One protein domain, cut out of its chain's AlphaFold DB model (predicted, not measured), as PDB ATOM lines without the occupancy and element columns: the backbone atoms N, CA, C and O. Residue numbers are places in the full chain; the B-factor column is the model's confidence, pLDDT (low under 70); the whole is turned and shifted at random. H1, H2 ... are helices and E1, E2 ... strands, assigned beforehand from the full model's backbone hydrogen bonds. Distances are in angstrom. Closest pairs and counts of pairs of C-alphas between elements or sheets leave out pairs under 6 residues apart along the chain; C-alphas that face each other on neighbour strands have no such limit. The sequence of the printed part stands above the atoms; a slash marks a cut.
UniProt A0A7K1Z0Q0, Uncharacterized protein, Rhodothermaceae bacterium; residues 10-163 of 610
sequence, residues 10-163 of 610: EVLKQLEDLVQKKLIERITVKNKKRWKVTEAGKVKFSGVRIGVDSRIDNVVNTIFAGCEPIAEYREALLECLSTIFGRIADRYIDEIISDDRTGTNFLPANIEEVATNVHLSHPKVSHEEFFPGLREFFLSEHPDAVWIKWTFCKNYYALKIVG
ATOM      1  N   GLU A  10      -1.788  24.906  -8.339       65.81
ATOM      2  CA  GLU A  10      -2.216  25.840  -7.292       65.81
ATOM      3  C   GLU A  10      -1.127  26.867  -6.959       65.81
ATOM      4  O   GLU A  10      -1.414  28.057  -6.826       65.81
ATOM      5  N   VAL A  11       0.147  26.459  -6.923       71.12
ATOM      6  CA  VAL A  11       1.249  27.424  -6.791       71.12
ATOM      7  C   VAL A  11       1.290  28.346  -8.007       71.12
ATOM      8  O   VAL A  11       1.510  29.548  -7.865       71.12
ATOM      9  N   LEU A  12       1.029  27.820  -9.209       77.38
ATOM     10  CA  LEU A  12       0.898  28.660 -10.400       77.38
ATOM     11  C   LEU A  12      -0.243  29.670 -10.244       77.38
ATOM     12  O   LEU A  12      -0.034  30.842 -10.537       77.38
ATOM     13  N   LYS A  13      -1.405  29.266  -9.727       79.50
ATOM     14  CA  LYS A  13      -2.544  30.159  -9.470       79.50
ATOM     15  C   LYS A  13      -2.222  31.244  -8.437       79.50
ATOM     16  O   LYS A  13      -2.550  32.405  -8.671       79.50
ATOM     17  N   GLN A  14      -1.511  30.912  -7.358       78.44
ATOM     18  CA  GLN A  14      -1.021  31.905  -6.390       78.44
ATOM     19  C   GLN A  14      -0.016  32.879  -7.024       78.44
ATOM     20  O   GLN A  14      -0.076  34.088  -6.794       78.44
ATOM     21  N   LEU A  15       0.888  32.382  -7.873       84.44
ATOM     22  CA  LEU A  15       1.797  33.241  -8.634       84.44
ATOM     23  C   LEU A  15       1.029  34.142  -9.609       84.44
ATOM     24  O   LEU A  15       1.378  35.312  -9.747       84.44
ATOM     25  N   GLU A  16      -0.027  33.649 -10.256       87.69
ATOM     26  CA  GLU A  16      -0.877  34.473 -11.119       87.69
ATOM     27  C   GLU A  16      -1.623  35.559 -10.336       87.69
ATOM     28  O   GLU A  16      -1.698  36.687 -10.818       87.69
ATOM     29  N   ASP A  17      -2.101  35.286  -9.120       87.81
ATOM     30  CA  ASP A  17      -2.669  36.317  -8.239       87.81
ATOM     31  C   ASP A  17      -1.629  37.405  -7.899       87.81
ATOM     32  O   ASP A  17      -1.904  38.602  -8.009       87.81
ATOM     33  N   LEU A  18      -0.383  37.024  -7.598       90.50
ATOM     34  CA  LEU A  18       0.704  37.989  -7.383       90.50
ATOM     35  C   LEU A  18       1.052  38.792  -8.649       90.50
ATOM     36  O   LEU A  18       1.430  39.967  -8.545       90.50
ATOM     37  N   VAL A  19       0.915  38.190  -9.838       92.81
ATOM     38  CA  VAL A  19       1.035  38.891 -11.127       92.81
ATOM     39  C   VAL A  19      -0.111  39.891 -11.298       92.81
ATOM     40  O   VAL A  19       0.142  41.046 -11.646       92.81
ATOM     41  N   GLN A  20      -1.354  39.504 -11.002       93.88
ATOM     42  CA  GLN A  20      -2.523  40.393 -11.060       93.88
ATOM     43  C   GLN A  20      -2.389  41.573 -10.086       93.88
ATOM     44  O   GLN A  20      -2.665  42.717 -10.451       93.88
ATOM     45  N   LYS A  21      -1.855  41.321  -8.885       94.69
ATOM     46  CA  LYS A  21      -1.511  42.340  -7.877       94.69
ATOM     47  C   LYS A  21      -0.284  43.185  -8.247       94.69
ATOM     48  O   LYS A  21       0.075  44.093  -7.499       94.69
ATOM     49  N   LYS A  22       0.362  42.920  -9.392       95.00
ATOM     50  CA  LYS A  22       1.567  43.608  -9.897       95.00
ATOM     51  C   LYS A  22       2.779  43.523  -8.961       95.00
ATOM     52  O   LYS A  22       3.676  44.366  -9.034       95.00
ATOM     53  N   LEU A  23       2.829  42.515  -8.091       93.12
ATOM     54  CA  LEU A  23       3.945  42.295  -7.161       93.12
ATOM     55  C   LEU A  23       5.070  41.480  -7.810       93.12
ATOM     56  O   LEU A  23       6.244  41.650  -7.479       93.12
ATOM     57  N   ILE A  24       4.726  40.629  -8.774       95.00
ATOM     58  CA  ILE A  24       5.687  39.899  -9.603       95.00
ATOM     59  C   ILE A  24       5.315  40.029 -11.087       95.00
ATOM     60  O   ILE A  24       4.177  40.329 -11.434       95.00
ATOM     61  N   GLU A  25       6.283  39.818 -11.972       94.75
ATOM     62  CA  GLU A  25       6.115  39.808 -13.425       94.75
ATOM     63  C   GLU A  25       6.558  38.460 -14.003       94.75
ATOM     64  O   GLU A  25       7.541  37.858 -13.553       94.75
ATOM     65  N   ARG A  26       5.835  37.981 -15.021       92.25
ATOM     66  CA  ARG A  26       6.208  36.773 -15.760       92.25
ATOM     67  C   ARG A  26       7.257  37.135 -16.808       92.25
ATOM     68  O   ARG A  26       7.015  37.966 -17.677       92.25
ATOM     69  N   ILE A  27       8.399  36.458 -16.769       92.44
ATOM     70  CA  ILE A  27       9.463  36.583 -17.768       92.44
ATOM     71  C   ILE A  27       9.740  35.220 -18.406       92.44
ATOM     72  O   ILE A  27       9.593  34.174 -17.773       92.44
ATOM     73  N   THR A  28      10.164  35.214 -19.666       89.69
ATOM     74  CA  THR A  28      10.570  33.982 -20.356       89.69
ATOM     75  C   THR A  28      12.074  34.009 -20.558       89.69
ATOM     76  O   THR A  28      12.599  34.909 -21.206       89.69
ATOM     77  N   VAL A  29      12.784  33.024 -20.004       89.06
ATOM     78  CA  VAL A  29      14.243  32.912 -20.132       89.06
ATOM     79  C   VAL A  29      14.577  31.527 -20.667       89.06
ATOM     80  O   VAL A  29      14.343  30.531 -19.984       89.06
ATOM     81  N   LYS A  30      15.141  31.460 -21.883       89.50
ATOM     82  CA  LYS A  30      15.496  30.200 -22.570       89.50
ATOM     83  C   LYS A  30      14.311  29.218 -22.654       89.50
ATOM     84  O   LYS A  30      14.431  28.068 -22.241       89.50
ATOM     85  N   ASN A  31      13.152  29.696 -23.117       86.81
ATOM     86  CA  ASN A  31      11.889  28.942 -23.208       86.81
ATOM     87  C   ASN A  31      11.334  28.405 -21.875       86.81
ATOM     88  O   ASN A  31      10.395  27.616 -21.875       86.81
ATOM     89  N   LYS A  32      11.868  28.845 -20.729       83.62
ATOM     90  CA  LYS A  32      11.313  28.534 -19.408       83.62
ATOM     91  C   LYS A  32      10.586  29.751 -18.851       83.62
ATOM     92  O   LYS A  32      11.151  30.849 -18.835       83.62
ATOM     93  N   LYS A  33       9.354  29.544 -18.374       82.44
ATOM     94  CA  LYS A  33       8.624  30.543 -17.585       82.44
ATOM     95  C   LYS A  33       9.380  30.772 -16.280       82.44
ATOM     96  O   LYS A  33       9.788  29.820 -15.617       82.44
ATOM     97  N   ARG A  34       9.612  32.034 -15.948       85.62
ATOM     98  CA  ARG A  34      10.172  32.471 -14.673       85.62
ATOM     99  C   ARG A  34       9.347  33.641 -14.161       85.62
ATOM    100  O   ARG A  34       8.678  34.325 -14.934       85.62
ATOM    101  N   TRP A  35       9.452  33.890 -12.868       88.38
ATOM    102  CA  TRP A  35       8.821  35.026 -12.218       88.38
ATOM    103  C   TRP A  35       9.902  35.906 -11.615       88.38
ATOM    104  O   TRP A  35      10.927  35.414 -11.135       88.38
ATOM    105  N   LYS A  36       9.693  37.214 -11.689       92.19
ATOM    106  CA  LYS A  36      10.599  38.216 -11.140       92.19
ATOM    107  C   LYS A  36       9.800  39.185 -10.287       92.19
ATOM    108  O   LYS A  36       8.719  39.601 -10.676       92.19
ATOM    109  N   VAL A  37      10.333  39.548  -9.130       93.31
ATOM    110  CA  VAL A  37       9.708  40.545  -8.256       93.31
ATOM    111  C   VAL A  37       9.798  41.928  -8.911       93.31
ATOM    112  O   VAL A  37      10.885  42.339  -9.332       93.31
ATOM    113  N   THR A  38       8.669  42.635  -9.011       95.00
ATOM    114  CA  THR A  38       8.609  44.013  -9.536       95.00
ATOM    115  C   THR A  38       9.142  45.005  -8.499       95.00
ATOM    116  O   THR A  38       9.297  44.659  -7.331       95.00
ATOM    117  N   GLU A  39       9.393  46.267  -8.866       94.00
ATOM    118  CA  GLU A  39       9.762  47.288  -7.864       94.00
ATOM    119  C   GLU A  39       8.662  47.489  -6.810       94.00
ATOM    120  O   GLU A  39       8.955  47.583  -5.620       94.00
ATOM    121  N   ALA A  40       7.387  47.448  -7.216       93.19
ATOM    122  CA  ALA A  40       6.260  47.488  -6.283       93.19
ATOM    123  C   ALA A  40       6.269  46.282  -5.326       93.19
ATOM    124  O   ALA A  40       6.080  46.444  -4.120       93.19
ATOM    125  N   GLY A  41       6.555  45.084  -5.846       93.12
ATOM    126  CA  GLY A  41       6.752  43.882  -5.041       93.12
ATOM    127  C   GLY A  41       7.910  44.014  -4.060       93.12
ATOM    128  O   GLY A  41       7.742  43.710  -2.884       93.12
ATOM    129  N   LYS A  42       9.063  44.536  -4.499       93.25
ATOM    130  CA  LYS A  42      10.226  44.764  -3.628       93.25
ATOM    131  C   LYS A  42       9.882  45.692  -2.471       93.25
ATOM    132  O   LYS A  42      10.185  45.339  -1.338       93.25
ATOM    133  N   VAL A  43       9.215  46.819  -2.741       92.88
ATOM    134  CA  VAL A  43       8.771  47.769  -1.703       92.88
ATOM    135  C   VAL A  43       7.791  47.104  -0.733       92.88
ATOM    136  O   VAL A  43       7.912  47.257   0.483       92.88
ATOM    137  N   LYS A  44       6.832  46.324  -1.249       92.12
ATOM    138  CA  LYS A  44       5.867  45.604  -0.410       92.12
ATOM    139  C   LYS A  44       6.562  44.571   0.483       92.12
ATOM    140  O   LYS A  44       6.327  44.565   1.688       92.12
ATOM    141  N   PHE A  45       7.429  43.734  -0.082       89.31
ATOM    142  CA  PHE A  45       8.147  42.694   0.655       89.31
ATOM    143  C   PHE A  45       9.185  43.273   1.622       89.31
ATOM    144  O   PHE A  45       9.346  42.739   2.716       89.31
ATOM    145  N   SER A  46       9.835  44.395   1.289       91.00
ATOM    146  CA  SER A  46      10.700  45.100   2.240       91.00
ATOM    147  C   SER A  46       9.905  45.664   3.411       91.00
ATOM    148  O   SER A  46      10.372  45.586   4.538       91.00
ATOM    149  N   GLY A  47       8.693  46.182   3.173       91.06
ATOM    150  CA  GLY A  47       7.808  46.638   4.245       91.06
ATOM    151  C   GLY A  47       7.418  45.507   5.201       91.06
ATOM    152  O   GLY A  47       7.488  45.682   6.414       91.06
ATOM    153  N   VAL A  48       7.085  44.328   4.660       88.06
ATOM    154  CA  VAL A  48       6.825  43.123   5.470       88.06
ATOM    155  C   VAL A  48       8.064  42.741   6.281       88.06
ATOM    156  O   VAL A  48       7.958  42.540   7.487       88.06
ATOM    157  N   ARG A  49       9.244  42.712   5.649       89.44
ATOM    158  CA  ARG A  49      10.509  42.398   6.325       89.44
ATOM    159  C   ARG A  49      10.816  43.367   7.469       89.44
ATOM    160  O   ARG A  49      11.140  42.905   8.551       89.44
ATOM    161  N   ILE A  50      10.672  44.676   7.255       91.81
ATOM    162  CA  ILE A  50      10.894  45.693   8.298       91.81
ATOM    163  C   ILE A  50       9.946  45.469   9.483       91.81
ATOM    164  O   ILE A  50      10.370  45.570  10.630       91.81
ATOM    165  N   GLY A  51       8.679  45.136   9.218       91.25
ATOM    166  CA  GLY A  51       7.718  44.805  10.271       91.25
ATOM    167  C   GLY A  51       8.131  43.571  11.077       91.25
ATOM    168  O   GLY A  51       8.068  43.597  12.303       91.25
ATOM    169  N   VAL A  52       8.600  42.518  10.401       90.94
ATOM    170  CA  VAL A  52       9.108  41.297  11.050       90.94
ATOM    171  C   VAL A  52      10.343  41.603  11.899       90.94
ATOM    172  O   VAL A  52      10.379  41.240  13.072       90.94
ATOM    173  N   ASP A  53      11.323  42.313  11.329       93.44
ATOM    174  CA  ASP A  53      12.558  42.698  12.016       93.44
ATOM    175  C   ASP A  53      12.249  43.533  13.270       93.44
ATOM    176  O   ASP A  53      12.777  43.235  14.335       93.44
ATOM    177  N   SER A  54      11.314  44.486  13.185       96.25
ATOM    178  CA  SER A  54      10.897  45.300  14.335       96.25
ATOM    179  C   SER A  54      10.260  44.477  15.458       96.25
ATOM    180  O   SER A  54      10.515  44.760  16.626       96.25
ATOM    181  N   ARG A  55       9.427  43.478  15.138       96.31
ATOM    182  CA  ARG A  55       8.813  42.608  16.159       96.31
ATOM    183  C   ARG A  55       9.854  41.716  16.833       96.31
ATOM    184  O   ARG A  55       9.816  41.545  18.048       96.31
ATOM    185  N   ILE A  56      10.803  41.184  16.059       96.31
ATOM    186  CA  ILE A  56      11.938  40.422  16.599       96.31
ATOM    187  C   ILE A  56      12.764  41.310  17.530       96.31
ATOM    188  O   ILE A  56      13.062  40.895  18.645       96.31
ATOM    189  N   ASP A  57      13.084  42.534  17.108       96.69
ATOM    190  CA  ASP A  57      13.858  43.477  17.916       96.69
ATOM    191  C   ASP A  57      13.137  43.803  19.229       96.69
ATOM    192  O   ASP A  57      13.766  43.811  20.285       96.69
ATOM    193  N   ASN A  58      11.816  44.012  19.201       97.00
ATOM    194  CA  ASN A  58      11.023  44.226  20.413       97.00
ATOM    195  C   ASN A  58      11.136  43.043  21.384       97.00
ATOM    196  O   ASN A  58      11.379  43.241  22.574       97.00
ATOM    197  N   VAL A  59      10.986  41.817  20.879       97.25
ATOM    198  CA  VAL A  59      11.071  40.597  21.690       97.25
ATOM    199  C   VAL A  59      12.475  40.416  22.264       97.25
ATOM    200  O   VAL A  59      12.610  40.186  23.461       97.25
ATOM    201  N   VAL A  60      13.519  40.595  21.453       97.31
ATOM    202  CA  VAL A  60      14.918  40.488  21.892       97.31
ATOM    203  C   VAL A  60      15.240  41.529  22.963       97.31
ATOM    204  O   VAL A  60      15.765  41.172  24.012       97.31
ATOM    205  N   ASN A  61      14.872  42.794  22.742       96.19
ATOM    206  CA  ASN A  61      15.098  43.871  23.708       96.19
ATOM    207  C   ASN A  61      14.329  43.664  25.020       96.19
ATOM    208  O   ASN A  61      14.757  44.163  26.057       96.19
ATOM    209  N   THR A  62      13.197  42.959  24.973       95.38
ATOM    210  CA  THR A  62      12.390  42.653  26.160       95.38
ATOM    211  C   THR A  62      12.986  41.489  26.946       95.38
ATOM    212  O   THR A  62      13.199  41.605  28.149       95.38
ATOM    213  N   ILE A  63      13.273  40.379  26.268       95.81
ATOM    214  CA  ILE A  63      13.717  39.127  26.894       95.81
ATOM    215  C   ILE A  63      15.169  39.214  27.367       95.81
ATOM    216  O   ILE A  63      15.496  38.735  28.448       95.81
ATOM    217  N   PHE A  64      16.037  39.850  26.581       96.12
ATOM    218  CA  PHE A  64      17.471  39.967  26.856       96.12
ATOM    219  C   PHE A  64      17.844  41.375  27.335       96.12
ATOM    220  O   PHE A  64      18.926  41.893  27.052       96.12
ATOM    221  N   ALA A  65      16.927  42.030  28.051       93.88
ATOM    222  CA  ALA A  65      17.139  43.364  28.587       93.88
ATOM    223  C   ALA A  65      18.342  43.389  29.550       93.88
ATOM    224  O   ALA A  65      18.299  42.819  30.640       93.88
ATOM    225  N   GLY A  66      19.403  44.107  29.170       92.31
ATOM    226  CA  GLY A  66      20.634  44.224  29.962       92.31
ATOM    227  C   GLY A  66      21.757  43.268  29.552       92.31
ATOM    228  O   GLY A  66      22.858  43.400  30.082       92.31
ATOM    229  N   CYS A  67      21.510  42.374  28.593       93.50
ATOM    230  CA  CYS A  67      22.543  41.567  27.954       93.50
ATOM    231  C   CYS A  67      23.266  42.388  26.875       93.50
ATOM    232  O   CYS A  67      22.631  43.084  26.081       93.50
ATOM    233  N   GLU A  68      24.593  42.284  26.803       91.06
ATOM    234  CA  GLU A  68      25.402  42.952  25.780       91.06
ATOM    235  C   GLU A  68      26.427  41.975  25.182       91.06
ATOM    236  O   GLU A  68      27.086  41.258  25.937       91.06
ATOM    237  N   PRO A  69      26.632  41.972  23.851       94.00
ATOM    238  CA  PRO A  69      25.976  42.820  22.849       94.00
ATOM    239  C   PRO A  69      24.611  42.275  22.385       94.00
ATOM    240  O   PRO A  69      24.516  41.155  21.879       94.00
ATOM    241  N   ILE A  70      23.559  43.099  22.452       95.19
ATOM    242  CA  ILE A  70      22.175  42.686  22.120       95.19
ATOM    243  C   ILE A  70      22.012  42.133  20.690       95.19
ATOM    244  O   ILE A  70      21.188  41.255  20.433       95.19
ATOM    245  N   ALA A  71      22.834  42.610  19.750       95.81
ATOM    246  CA  ALA A  71      22.828  42.149  18.365       95.81
ATOM    247  C   ALA A  71      23.231  40.669  18.224       95.81
ATOM    248  O   ALA A  71      22.644  39.965  17.409       95.81
ATOM    249  N   GLU A  72      24.169  40.175  19.041       96.31
ATOM    250  CA  GLU A  72      24.574  38.759  19.000       96.31
ATOM    251  C   GLU A  72      23.462  37.869  19.589       96.31
ATOM    252  O   GLU A  72      23.166  36.810  19.046       96.31
ATOM    253  N   TYR A  73      22.755  38.329  20.634       97.00
ATOM    254  CA  TYR A  73      21.585  37.616  21.179       97.00
ATOM    255  C   TYR A  73      20.446  37.528  20.160       97.00
ATOM    256  O   TYR A  73      19.775  36.499  20.069       97.00
ATOM    257  N   ARG A  74      20.243  38.579  19.355       97.06
ATOM    258  CA  ARG A  74      19.287  38.567  18.241       97.06
ATOM    259  C   ARG A  74      19.635  37.493  17.209       97.06
ATOM    260  O   ARG A  74      18.752  36.747  16.791       97.06
ATOM    261  N   GLU A  75      20.892  37.438  16.774       97.12
ATOM    262  CA  GLU A  75      21.353  36.457  15.785       97.12
ATOM    263  C   GLU A  75      21.252  35.027  16.326       97.12
ATOM    264  O   GLU A  75      20.663  34.169  15.664       97.12
ATOM    265  N   ALA A  76      21.708  34.798  17.561       97.19
ATOM    266  CA  ALA A  76      21.589  33.512  18.239       97.19
ATOM    267  C   ALA A  76      20.123  33.075  18.408       97.19
ATOM    268  O   ALA A  76      19.784  31.919  18.143       97.19
ATOM    269  N   LEU A  77      19.219  33.991  18.790       96.69
ATOM    270  CA  LEU A  77      17.788  33.690  18.886       96.69
ATOM    271  C   LEU A  77      17.243  33.252  17.525       96.69
ATOM    272  O   LEU A  77      16.587  32.219  17.437       96.69
ATOM    273  N   LEU A  78      17.532  33.994  16.453       96.62
ATOM    274  CA  LEU A  78      17.046  33.650  15.117       96.62
ATOM    275  C   LEU A  78      17.582  32.308  14.620       96.62
ATOM    276  O   LEU A  78      16.818  31.554  14.015       96.62
ATOM    277  N   GLU A  79      18.843  31.980  14.891       96.44
ATOM    278  CA  GLU A  79      19.419  30.672  14.563       96.44
ATOM    279  C   GLU A  79      18.735  29.537  15.343       96.44
ATOM    280  O   GLU A  79      18.350  28.518  14.754       96.44
ATOM    281  N   CYS A  80      18.485  29.739  16.643       95.38
ATOM    282  CA  CYS A  80      17.728  28.801  17.473       95.38
ATOM    283  C   CYS A  80      16.310  28.587  16.943       95.38
ATOM    284  O   CYS A  80      15.906  27.447  16.716       95.38
ATOM    285  N   LEU A  81      15.558  29.669  16.714       95.62
ATOM    286  CA  LEU A  81      14.185  29.592  16.216       95.62
ATOM    287  C   LEU A  81      14.139  28.917  14.845       95.62
ATOM    288  O   LEU A  81      13.316  28.032  14.628       95.62
ATOM    289  N   SER A  82      15.062  29.261  13.948       94.62
ATOM    290  CA  SER A  82      15.174  28.638  12.626       94.62
ATOM    291  C   SER A  82      15.389  27.126  12.717       94.62
ATOM    292  O   SER A  82      14.762  26.357  11.988       94.62
ATOM    293  N   THR A  83      16.246  26.691  13.643       93.00
ATOM    294  CA  THR A  83      16.538  25.272  13.870       93.00
ATOM    295  C   THR A  83      15.345  24.546  14.493       93.00
ATOM    296  O   THR A  83      14.952  23.483  14.014       93.00
ATOM    297  N   ILE A  84      14.733  25.127  15.530       93.00
ATOM    298  CA  ILE A  84      13.583  24.547  16.239       93.00
ATOM    299  C   ILE A  84      12.382  24.424  15.299       93.00
ATOM    300  O   ILE A  84      11.851  23.328  15.133       93.00
ATOM    301  N   PHE A  85      11.976  25.513  14.641       93.69
ATOM    302  CA  PHE A  85      10.830  25.497  13.729       93.69
ATOM    303  C   PHE A  85      11.100  24.690  12.460       93.69
ATOM    304  O   PHE A  85      10.176  24.066  11.944       93.69
ATOM    305  N   GLY A  86      12.355  24.611  12.003       91.19
ATOM    306  CA  GLY A  86      12.760  23.680  10.952       91.19
ATOM    307  C   GLY A  86      12.499  22.220  11.333       91.19
ATOM    308  O   GLY A  86      11.820  21.520  10.586       91.19
ATOM    309  N   ARG A  87      12.964  21.789  12.518       90.12
ATOM    310  CA  ARG A  87      12.732  20.428  13.045       90.12
ATOM    311  C   ARG A  87      11.241  20.146  13.280       90.12
ATOM    312  O   ARG A  87      10.765  19.054  12.990       90.12
ATOM    313  N   ILE A  88      10.496  21.127  13.794       90.06
ATOM    314  CA  ILE A  88       9.047  21.010  14.015       90.06
ATOM    315  C   ILE A  88       8.296  20.847  12.691       90.06
ATOM    316  O   ILE A  88       7.419  19.994  12.601       90.06
ATOM    317  N   ALA A  89       8.642  21.634  11.671       89.75
ATOM    318  CA  ALA A  89       8.019  21.543  10.356       89.75
ATOM    319  C   ALA A  89       8.291  20.196   9.676       89.75
ATOM    320  O   ALA A  89       7.365  19.626   9.107       89.75
ATOM    321  N   ASP A  90       9.522  19.679   9.776       86.88
ATOM    322  CA  ASP A  90       9.863  18.335   9.291       86.88
ATOM    323  C   ASP A  90       8.982  17.279   9.970       86.88
ATOM    324  O   ASP A  90       8.322  16.492   9.295       86.88
ATOM    325  N   ARG A  91       8.855  17.348  11.302       86.50
ATOM    326  CA  ARG A  91       7.963  16.463  12.058       86.50
ATOM    327  C   ARG A  91       6.505  16.578  11.601       86.50
ATOM    328  O   ARG A  91       5.872  15.559  11.371       86.50
ATOM    329  N   TYR A  92       5.953  17.783  11.466       89.44
ATOM    330  CA  TYR A  92       4.549  17.940  11.059       89.44
ATOM    331  C   TYR A  92       4.275  17.425   9.658       89.44
ATOM    332  O   TYR A  92       3.217  16.858   9.412       89.44
ATOM    333  N   ILE A  93       5.225  17.586   8.745       86.69
ATOM    334  CA  ILE A  93       5.126  16.978   7.423       86.69
ATOM    335  C   ILE A  93       5.101  15.465   7.544       86.69
ATOM    336  O   ILE A  93       4.248  14.854   6.918       86.69
ATOM    337  N   ASP A  94       5.941  14.867   8.383       83.88
ATOM    338  CA  ASP A  94       5.941  13.417   8.596       83.88
ATOM    339  C   ASP A  94       4.655  12.908   9.244       83.88
ATOM    340  O   ASP A  94       4.249  11.769   8.992       83.88
ATOM    341  N   GLU A  95       4.050  13.723  10.108       87.50
ATOM    342  CA  GLU A  95       2.783  13.443  10.781       87.50
ATOM    343  C   GLU A  95       1.582  13.625   9.857       87.50
ATOM    344  O   GLU A  95       0.576  12.966  10.060       87.50
ATOM    345  N   ILE A  96       1.647  14.486   8.844       87.88
ATOM    346  CA  ILE A  96       0.512  14.729   7.941       87.88
ATOM    347  C   ILE A  96       0.645  13.882   6.683       87.88
ATOM    348  O   ILE A  96      -0.328  13.276   6.240       87.88
ATOM    349  N   ILE A  97       1.849  13.823   6.123       82.62
ATOM    350  CA  ILE A  97       2.174  13.235   4.831       82.62
ATOM    351  C   ILE A  97       2.971  11.947   5.061       82.62
ATOM    352  O   ILE A  97       4.044  11.936   5.660       82.62
ATOM    353  N   SER A  98       2.469  10.840   4.529       69.69
ATOM    354  CA  SER A  98       3.154   9.549   4.515       69.69
ATOM    355  C   SER A  98       4.195   9.489   3.387       69.69
ATOM    356  O   SER A  98       4.082   8.673   2.475       69.69
ATOM    357  N   ASP A  99       5.198  10.372   3.416       67.94
ATOM    358  CA  ASP A  99       6.394  10.252   2.572       67.94
ATOM    359  C   ASP A  99       7.528   9.624   3.408       67.94
ATOM    360  O   ASP A  99       7.710   9.944   4.584       67.94
ATOM    361  N   ASP A 100       8.248   8.657   2.838       60.16
ATOM    362  CA  ASP A 100       9.414   8.006   3.462       60.16
ATOM    363  C   ASP A 100      10.703   8.828   3.265       60.16
ATOM    364  O   ASP A 100      11.746   8.520   3.843       60.16
ATOM    365  N   ARG A 101      10.665   9.877   2.430       55.25
ATOM    366  CA  ARG A 101      11.854  10.662   2.050       55.25
ATOM    367  C   ARG A 101      12.472  11.478   3.175       55.25
ATOM    368  O   ARG A 101      13.633  11.867   3.053       55.25
ATOM    369  N   THR A 102      11.720  11.789   4.217       52.72
ATOM    370  CA  THR A 102      12.171  12.684   5.284       52.72
ATOM    371  C   THR A 102      13.148  12.002   6.233       52.72
ATOM    372  O   THR A 102      14.035  12.680   6.741       52.72
ATOM    373  N   GLY A 103      13.095  10.667   6.382       44.16
ATOM    374  CA  GLY A 103      14.118   9.863   7.073       44.16
ATOM    375  C   GLY A 103      14.464  10.339   8.491       44.16
ATOM    376  O   GLY A 103      15.509   9.976   9.035       44.16
ATOM    377  N   THR A 104      13.629  11.195   9.074       48.50
ATOM    378  CA  THR A 104      13.938  11.958  10.270       48.50
ATOM    379  C   THR A 104      13.607  11.115  11.484       48.50
ATOM    380  O   THR A 104      12.448  10.829  11.777       48.50
ATOM    381  N   ASN A 105      14.646  10.709  12.218       46.66
ATOM    382  CA  ASN A 105      14.470  10.224  13.580       46.66
ATOM    383  C   ASN A 105      13.694  11.294  14.355       46.66
ATOM    384  O   ASN A 105      14.123  12.450  14.388       46.66
ATOM    385  N   PHE A 106      12.564  10.891  14.944       52.72
ATOM    386  CA  PHE A 106      11.679  11.690  15.793       52.72
ATOM    387  C   PHE A 106      12.422  12.163  17.049       52.72
ATOM    388  O   PHE A 106      12.163  11.707  18.160       52.72
ATOM    389  N   LEU A 107      13.390  13.059  16.893       51.72
ATOM    390  CA  LEU A 107      13.978  13.762  18.012       51.72
ATOM    391  C   LEU A 107      13.093  14.978  18.261       51.72
ATOM    392  O   LEU A 107      13.012  15.861  17.400       51.72
ATOM    393  N   PRO A 108      12.401  15.044  19.411       57.88
ATOM    394  CA  PRO A 108      11.740  16.273  19.791       57.88
ATOM    395  C   PRO A 108      12.760  17.409  19.720       57.88
ATOM    396  O   PRO A 108      13.917  17.208  20.084       57.88
ATOM    397  N   ALA A 109      12.352  18.593  19.258       61.50
ATOM    398  CA  ALA A 109      13.209  19.769  19.315       61.50
ATOM    399  C   ALA A 109      13.538  20.062  20.790       61.50
ATOM    400  O   ALA A 109      12.770  20.723  21.487       61.50
ATOM    401  N   ASN A 110      14.634  19.488  21.287       79.44
ATOM    402  CA  ASN A 110      15.127  19.741  22.622       79.44
ATOM    403  C   ASN A 110      15.725  21.143  22.597       79.44
ATOM    404  O   ASN A 110      16.784  21.373  22.012       79.44
ATOM    405  N   ILE A 111      14.994  22.087  23.186       85.38
ATOM    406  CA  ILE A 111      15.385  23.493  23.206       85.38
ATOM    407  C   ILE A 111      16.766  23.691  23.838       85.38
ATOM    408  O   ILE A 111      17.497  24.573  23.407       85.38
ATOM    409  N   GLU A 112      17.147  22.850  24.803       85.44
ATOM    410  CA  GLU A 112      18.430  22.919  25.505       85.44
ATOM    411  C   GLU A 112      19.578  22.437  24.620       85.44
ATOM    412  O   GLU A 112      20.608  23.099  24.524       85.44
ATOM    413  N   GLU A 113      19.376  21.333  23.897       87.19
ATOM    414  CA  GLU A 113      20.336  20.837  22.905       87.19
ATOM    415  C   GLU A 113      20.576  21.886  21.812       87.19
ATOM    416  O   GLU A 113      21.720  22.184  21.468       87.19
ATOM    417  N   VAL A 114      19.503  22.477  21.273       90.50
ATOM    418  CA  VAL A 114      19.619  23.505  20.230       90.50
ATOM    419  C   VAL A 114      20.299  24.759  20.777       90.50
ATOM    420  O   VAL A 114      21.217  25.263  20.133       90.50
ATOM    421  N   ALA A 115      19.916  25.230  21.967       90.81
ATOM    422  CA  ALA A 115      20.544  26.387  22.602       90.81
ATOM    423  C   ALA A 115      22.039  26.160  22.863       90.81
ATOM    424  O   ALA A 115      22.848  27.039  22.574       90.81
ATOM    425  N   THR A 116      22.411  24.965  23.331       90.81
ATOM    426  CA  THR A 116      23.811  24.581  23.554       90.81
ATOM    427  C   THR A 116      24.596  24.612  22.245       90.81
ATOM    428  O   THR A 116      25.676  25.194  22.186       90.81
ATOM    429  N   ASN A 117      24.046  24.042  21.169       90.81
ATOM    430  CA  ASN A 117      24.701  24.027  19.860       90.81
ATOM    431  C   ASN A 117      24.857  25.434  19.266       90.81
ATOM    432  O   ASN A 117      25.919  25.757  18.740       90.81
ATOM    433  N   VAL A 118      23.833  26.283  19.374       92.19
ATOM    434  CA  VAL A 118      23.901  27.669  18.886       92.19
ATOM    435  C   VAL A 118      24.886  28.494  19.714       92.19
ATOM    436  O   VAL A 118      25.638  29.285  19.152       92.19
ATOM    437  N   HIS A 119      24.974  28.267  21.026       90.88
ATOM    438  CA  HIS A 119      25.977  28.923  21.866       90.88
ATOM    439  C   HIS A 119      27.419  28.644  21.396       90.88
ATOM    440  O   HIS A 119      28.256  29.543  21.443       90.88
ATOM    441  N   LEU A 120      27.708  27.450  20.855       91.62
ATOM    442  CA  LEU A 120      29.028  27.143  20.281       91.62
ATOM    443  C   LEU A 120      29.365  28.018  19.060       91.62
ATOM    444  O   LEU A 120      30.532  28.356  18.856       91.62
ATOM    445  N   SER A 121      28.359  28.398  18.266       93.44
ATOM    446  CA  SER A 121      28.498  29.314  17.122       93.44
ATOM    447  C   SER A 121      28.548  30.789  17.541       93.44
ATOM    448  O   SER A 121      29.113  31.610  16.819       93.44
ATOM    449  N   HIS A 122      28.003  31.121  18.717       94.75
ATOM    450  CA  HIS A 122      27.864  32.484  19.246       94.75
ATOM    451  C   HIS A 122      28.573  32.643  20.606       94.75
ATOM    452  O   HIS A 122      27.922  32.871  21.627       94.75
ATOM    453  N   PRO A 123      29.919  32.586  20.663       92.00
ATOM    454  CA  PRO A 123      30.670  32.535  21.925       92.00
ATOM    455  C   PRO A 123      30.588  33.818  22.770       92.00
ATOM    456  O   PRO A 123      31.033  33.829  23.916       92.00
ATOM    457  N   LYS A 124      30.064  34.917  22.212       94.31
ATOM    458  CA  LYS A 124      29.832  36.179  22.938       94.31
ATOM    459  C   LYS A 124      28.495  36.212  23.680       94.31
ATOM    460  O   LYS A 124      28.279  37.122  24.472       94.31
ATOM    461  N   VAL A 125      27.601  35.269  23.398       94.44
ATOM    462  CA  VAL A 125      26.292  35.156  24.039       94.44
ATOM    463  C   VAL A 125      26.449  34.289  25.281       94.44
ATOM    464  O   VAL A 125      26.893  33.149  25.176       94.44
ATOM    465  N   SER A 126      26.096  34.800  26.461       93.12
ATOM    466  CA  SER A 126      26.145  34.012  27.696       93.12
ATOM    467  C   SER A 126      25.091  32.908  27.656       93.12
ATOM    468  O   SER A 126      23.899  33.200  27.576       93.12
ATOM    469  N   HIS A 127      25.499  31.639  27.750       90.25
ATOM    470  CA  HIS A 127      24.556  30.512  27.793       90.25
ATOM    471  C   HIS A 127      23.603  30.602  28.998       90.25
ATOM    472  O   HIS A 127      22.418  30.290  28.874       90.25
ATOM    473  N   GLU A 128      24.109  31.077  30.143       89.50
ATOM    474  CA  GLU A 128      23.346  31.235  31.388       89.50
ATOM    475  C   GLU A 128      22.222  32.270  31.270       89.50
ATOM    476  O   GLU A 128      21.217  32.155  31.962       89.50
ATOM    477  N   GLU A 129      22.359  33.252  30.379       92.25
ATOM    478  CA  GLU A 129      21.324  34.257  30.113       92.25
ATOM    479  C   GLU A 129      20.460  33.862  28.909       92.25
ATOM    480  O   GLU A 129      19.241  34.048  28.903       92.25
ATOM    481  N   PHE A 130      21.086  33.276  27.888       94.56
ATOM    482  CA  PHE A 130      20.436  32.937  26.633       94.56
ATOM    483  C   PHE A 130      19.408  31.821  26.784       94.56
ATOM    484  O   PHE A 130      18.295  31.953  26.279       94.56
ATOM    485  N   PHE A 131      19.739  30.739  27.495       91.81
ATOM    486  CA  PHE A 131      18.815  29.615  27.643       91.81
ATOM    487  C   PHE A 131      17.549  29.981  28.442       91.81
ATOM    488  O   PHE A 131      16.449  29.694  27.956       91.81
ATOM    489  N   PRO A 132      17.629  30.670  29.602       90.31
ATOM    490  CA  PRO A 132      16.439  31.188  30.274       90.31
ATOM    491  C   PRO A 132      15.632  32.151  29.407       90.31
ATOM    492  O   PRO A 132      14.412  32.024  29.366       90.31
ATOM    493  N   GLY A 133      16.280  33.052  28.661       94.25
ATOM    494  CA  GLY A 133      15.568  33.950  27.752       94.25
ATOM    495  C   GLY A 133      14.887  33.216  26.589       94.25
ATOM    496  O   GLY A 133      13.763  33.542  26.221       94.25
ATOM    497  N   LEU A 134      15.496  32.156  26.050       95.06
ATOM    498  CA  LEU A 134      14.850  31.295  25.055       95.06
ATOM    499  C   LEU A 134      13.631  30.566  25.643       95.06
ATOM    500  O   LEU A 134      12.599  30.464  24.979       95.06
ATOM    501  N   ARG A 135      13.716  30.077  26.888       91.75
ATOM    502  CA  ARG A 135      12.555  29.505  27.592       91.75
ATOM    503  C   ARG A 135      11.462  30.549  27.794       91.75
ATOM    504  O   ARG A 135      10.306  30.256  27.502       91.75
ATOM    505  N   GLU A 136      11.830  31.754  28.222       92.81
ATOM    506  CA  GLU A 136      10.911  32.881  28.387       92.81
ATOM    507  C   GLU A 136      10.230  33.238  27.064       92.81
ATOM    508  O   GLU A 136       9.022  33.428  27.037       92.81
ATOM    509  N   PHE A 137      10.949  33.228  25.936       95.88
ATOM    510  CA  PHE A 137      10.344  33.426  24.616       95.88
ATOM    511  C   PHE A 137       9.207  32.437  24.364       95.88
ATOM    512  O   PHE A 137       8.114  32.846  23.966       95.88
ATOM    513  N   PHE A 138       9.445  31.142  24.597       93.69
ATOM    514  CA  PHE A 138       8.418  30.125  24.396       93.69
ATOM    515  C   PHE A 138       7.276  30.262  25.399       93.69
ATOM    516  O   PHE A 138       6.135  30.171  24.975       93.69
ATOM    517  N   LEU A 139       7.530  30.594  26.662       90.38
ATOM    518  CA  LEU A 139       6.472  30.806  27.656       90.38
ATOM    519  C   LEU A 139       5.696  32.122  27.473       90.38
ATOM    520  O   LEU A 139       4.555  32.217  27.911       90.38
ATOM    521  N   SER A 140       6.279  33.118  26.805       92.50
ATOM    522  CA  SER A 140       5.707  34.459  26.708       92.50
ATOM    523  C   SER A 140       4.390  34.492  25.931       92.50
ATOM    524  O   SER A 140       4.308  34.016  24.791       92.50
ATOM    525  N   GLU A 141       3.392  35.154  26.518       90.50
ATOM    526  CA  GLU A 141       2.115  35.514  25.885       90.50
ATOM    527  C   GLU A 141       2.154  36.898  25.208       90.50
ATOM    528  O   GLU A 141       1.129  37.403  24.745       90.50
ATOM    529  N   HIS A 142       3.327  37.544  25.140       94.44
ATOM    530  CA  HIS A 142       3.460  38.847  24.492       94.44
ATOM    531  C   HIS A 142       3.028  38.760  23.012       94.44
ATOM    532  O   HIS A 142       3.496  37.856  22.309       94.44
ATOM    533  N   PRO A 143       2.214  39.706  22.490       94.75
ATOM    534  CA  PRO A 143       1.668  39.621  21.131       94.75
ATOM    535  C   PRO A 143       2.723  39.415  20.040       94.75
ATOM    536  O   PRO A 143       2.522  38.617  19.130       94.75
ATOM    537  N   ASP A 144       3.879  40.081  20.145       96.38
ATOM    538  CA  ASP A 144       4.973  39.890  19.181       96.38
ATOM    539  C   ASP A 144       5.605  38.492  19.272       96.38
ATOM    540  O   ASP A 144       5.937  37.915  18.240       96.38
ATOM    541  N   ALA A 145       5.736  37.910  20.469       96.31
ATOM    542  CA  ALA A 145       6.292  36.566  20.629       96.31
ATOM    543  C   ALA A 145       5.329  35.501  20.085       96.31
ATOM    544  O   ALA A 145       5.750  34.612  19.345       96.31
ATOM    545  N   VAL A 146       4.033  35.631  20.391       95.00
ATOM    546  CA  VAL A 146       2.960  34.777  19.853       95.00
ATOM    547  C   VAL A 146       2.946  34.830  18.324       95.00
ATOM    548  O   VAL A 146       3.028  33.791  17.665       95.00
ATOM    549  N   TRP A 147       2.945  36.041  17.763       94.56
ATOM    550  CA  TRP A 147       2.948  36.250  16.319       94.56
ATOM    551  C   TRP A 147       4.192  35.648  15.650       94.56
ATOM    552  O   TRP A 147       4.084  35.008  14.601       94.56
ATOM    553  N   ILE A 148       5.380  35.796  16.257       95.62
ATOM    554  CA  ILE A 148       6.622  35.193  15.746       95.62
ATOM    555  C   ILE A 148       6.517  33.665  15.745       95.62
ATOM    556  O   ILE A 148       6.829  33.055  14.722       95.62
ATOM    557  N   LYS A 149       6.059  33.035  16.837       94.94
ATOM    558  CA  LYS A 149       5.925  31.565  16.917       94.94
ATOM    559  C   LYS A 149       4.996  31.028  15.831       94.94
ATOM    560  O   LYS A 149       5.335  30.065  15.143       94.94
ATOM    561  N   TRP A 150       3.846  31.675  15.659       93.31
ATOM    562  CA  TRP A 150       2.873  31.324  14.630       93.31
ATOM    563  C   TRP A 150       3.435  31.519  13.219       93.31
ATOM    564  O   TRP A 150       3.374  30.618  12.383       93.31
ATOM    565  N   THR A 151       4.064  32.666  12.965       92.00
ATOM    566  CA  THR A 151       4.645  33.001  11.659       92.00
ATOM    567  C   THR A 151       5.771  32.046  11.274       92.00
ATOM    568  O   THR A 151       5.807  31.566  10.139       92.00
ATOM    569  N   PHE A 152       6.683  31.735  12.199       93.00
ATOM    570  CA  PHE A 152       7.756  30.776  11.947       93.00
ATOM    571  C   PHE A 152       7.196  29.382  11.679       93.00
ATOM    572  O   PHE A 152       7.611  28.755  10.707       93.00
ATOM    573  N   CYS A 153       6.221  28.924  12.467       91.56
ATOM    574  CA  CYS A 153       5.563  27.644  12.228       91.56
ATOM    575  C   CYS A 153       5.008  27.535  10.799       91.56
ATOM    576  O   CYS A 153       5.437  26.664  10.035       91.56
ATOM    577  N   LYS A 154       4.125  28.464  10.411       89.88
ATOM    578  CA  LYS A 154       3.501  28.474   9.082       89.88
ATOM    579  C   LYS A 154       4.535  28.514   7.965       89.88
ATOM    580  O   LYS A 154       4.445  27.753   7.003       89.88
ATOM    581  N   ASN A 155       5.527  29.393   8.093       89.38
ATOM    582  CA  ASN A 155       6.520  29.606   7.049       89.38
ATOM    583  C   ASN A 155       7.442  28.399   6.882       89.38
ATOM    584  O   ASN A 155       7.696  27.998   5.749       89.38
ATOM    585  N   TYR A 156       7.927  27.799   7.972       90.12
ATOM    586  CA  TYR A 156       8.771  26.607   7.879       90.12
ATOM    587  C   TYR A 156       7.989  25.406   7.347       90.12
ATOM    588  O   TYR A 156       8.495  24.712   6.466       90.12
ATOM    589  N   TYR A 157       6.746  25.209   7.791       88.50
ATOM    590  CA  TYR A 157       5.877  24.161   7.256       88.50
ATOM    591  C   TYR A 157       5.631  24.349   5.746       88.50
ATOM    592  O   TYR A 157       5.879  23.437   4.953       88.50
ATOM    593  N   ALA A 158       5.278  25.565   5.309       86.06
ATOM    594  CA  ALA A 158       5.093  25.886   3.893       86.06
ATOM    595  C   ALA A 158       6.373  25.677   3.066       86.06
ATOM    596  O   ALA A 158       6.331  25.051   2.006       86.06
ATOM    597  N   LEU A 159       7.523  26.165   3.549       84.69
ATOM    598  CA  LEU A 159       8.814  26.024   2.865       84.69
ATOM    599  C   LEU A 159       9.181  24.559   2.633       84.69
ATOM    600  O   LEU A 159       9.697  24.214   1.569       84.69
ATOM    601  N   LYS A 160       8.908  23.706   3.619       84.06
ATOM    602  CA  LYS A 160       9.210  22.282   3.536       84.06
ATOM    603  C   LYS A 160       8.248  21.555   2.590       84.06
ATOM    604  O   LYS A 160       8.718  20.758   1.784       84.06
ATOM    605  N   ILE A 161       6.954  21.901   2.559       80.19
ATOM    606  CA  ILE A 161       5.993  21.321   1.598       80.19
ATOM    607  C   ILE A 161       6.297  21.699   0.154       80.19
ATOM    608  O   ILE A 161       6.197  20.857  -0.739       80.19
ATOM    609  N   VAL A 162       6.674  22.955  -0.103       74.94
ATOM    610  CA  VAL A 162       6.915  23.457  -1.467       74.94
ATOM    611  C   VAL A 162       7.993  22.637  -2.207       74.94
ATOM    612  O   VAL A 162       8.010  22.613  -3.438       74.94
ATOM    613  N   GLY A 163       8.858  21.916  -1.483       65.06
ATOM    614  CA  GLY A 163       9.868  21.012  -2.041       65.06
ATOM    615  C   GLY A 163       9.422  19.568  -2.318       65.06
ATOM    616  O   GLY A 163      10.191  18.831  -2.936       65.06
TER     617      GLY A 163
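Overview. This is residues 10 to 163 of the 610 residues of an uncharacterized protein of Rhodothermaceae bacterium (UniProt A0A7K1Z0Q0). A long helix, H2, joins two lobes: a small head of H1 and the strand hairpin E1 E2 at its first end, and a larger group of crossed helices, H3 to H6, on its last part. In that group H3 and H6 cross, and the helical hairpin H4 H5 packs on H3 and the end of H2. The printed part has 154 residues with six named helices and two named strands, in the order H1 E1 E2 H2 H3 H4 H5 H6, mostly helix, the two-strand sheet antiparallel. It is loose, with a radius of gyration of the C-alphas of 18.7 A and spans of 55 by 40 by 30 A.

Arrangement. Start at H1, residues 10 to 20; its Val 19 comes closest to E1, residues 24 to 29, at Glu 25, C-alphas 5.7 A apart. In the hairpin with E2, residues 32 to 37, find N 27 and O 34 within hydrogen-bond range at 2.8 A. H2, residues 39 to 63, touches H6, residues 143 to 161, with 55 to 59 alone, closest C-alphas Arg 55 and Asp 144, 5.6 A. H3, residues 70 to 96, touches H6 at a steep tilt of 50 degrees, closest C-alphas Ala 89 and Tyr 157, 4.6 A. H4, residues 111 to 121, and H5, residues 127 to 139, touch at Ala 115 and Phe 131, closest C-alphas 6.2 A. Each O i to N i+4 pair is within range in H1, H2, H3 and H6, but 6 of 7 in H4 and 8 of 9 in H5.

Along the chain. Find C-alpha 10 at (-2.216, 25.840, -7.292), where H1 begins. H2 runs 35.9 A from C-alpha 39 at (9.762, 47.288, -7.864), H3 38.1 A, and H6 27.1 A to C-alpha 161 at (5.993, 21.321, 1.598).

Size, cuts and confidence. The farthest C-alphas, Asn 31 and Gly 66, are 56.0 A apart. The printed part has no cut, and the link from H3 to H4 is long, 14 residues. Confidence is under 70 at residues 10, 98 to 109 and 163.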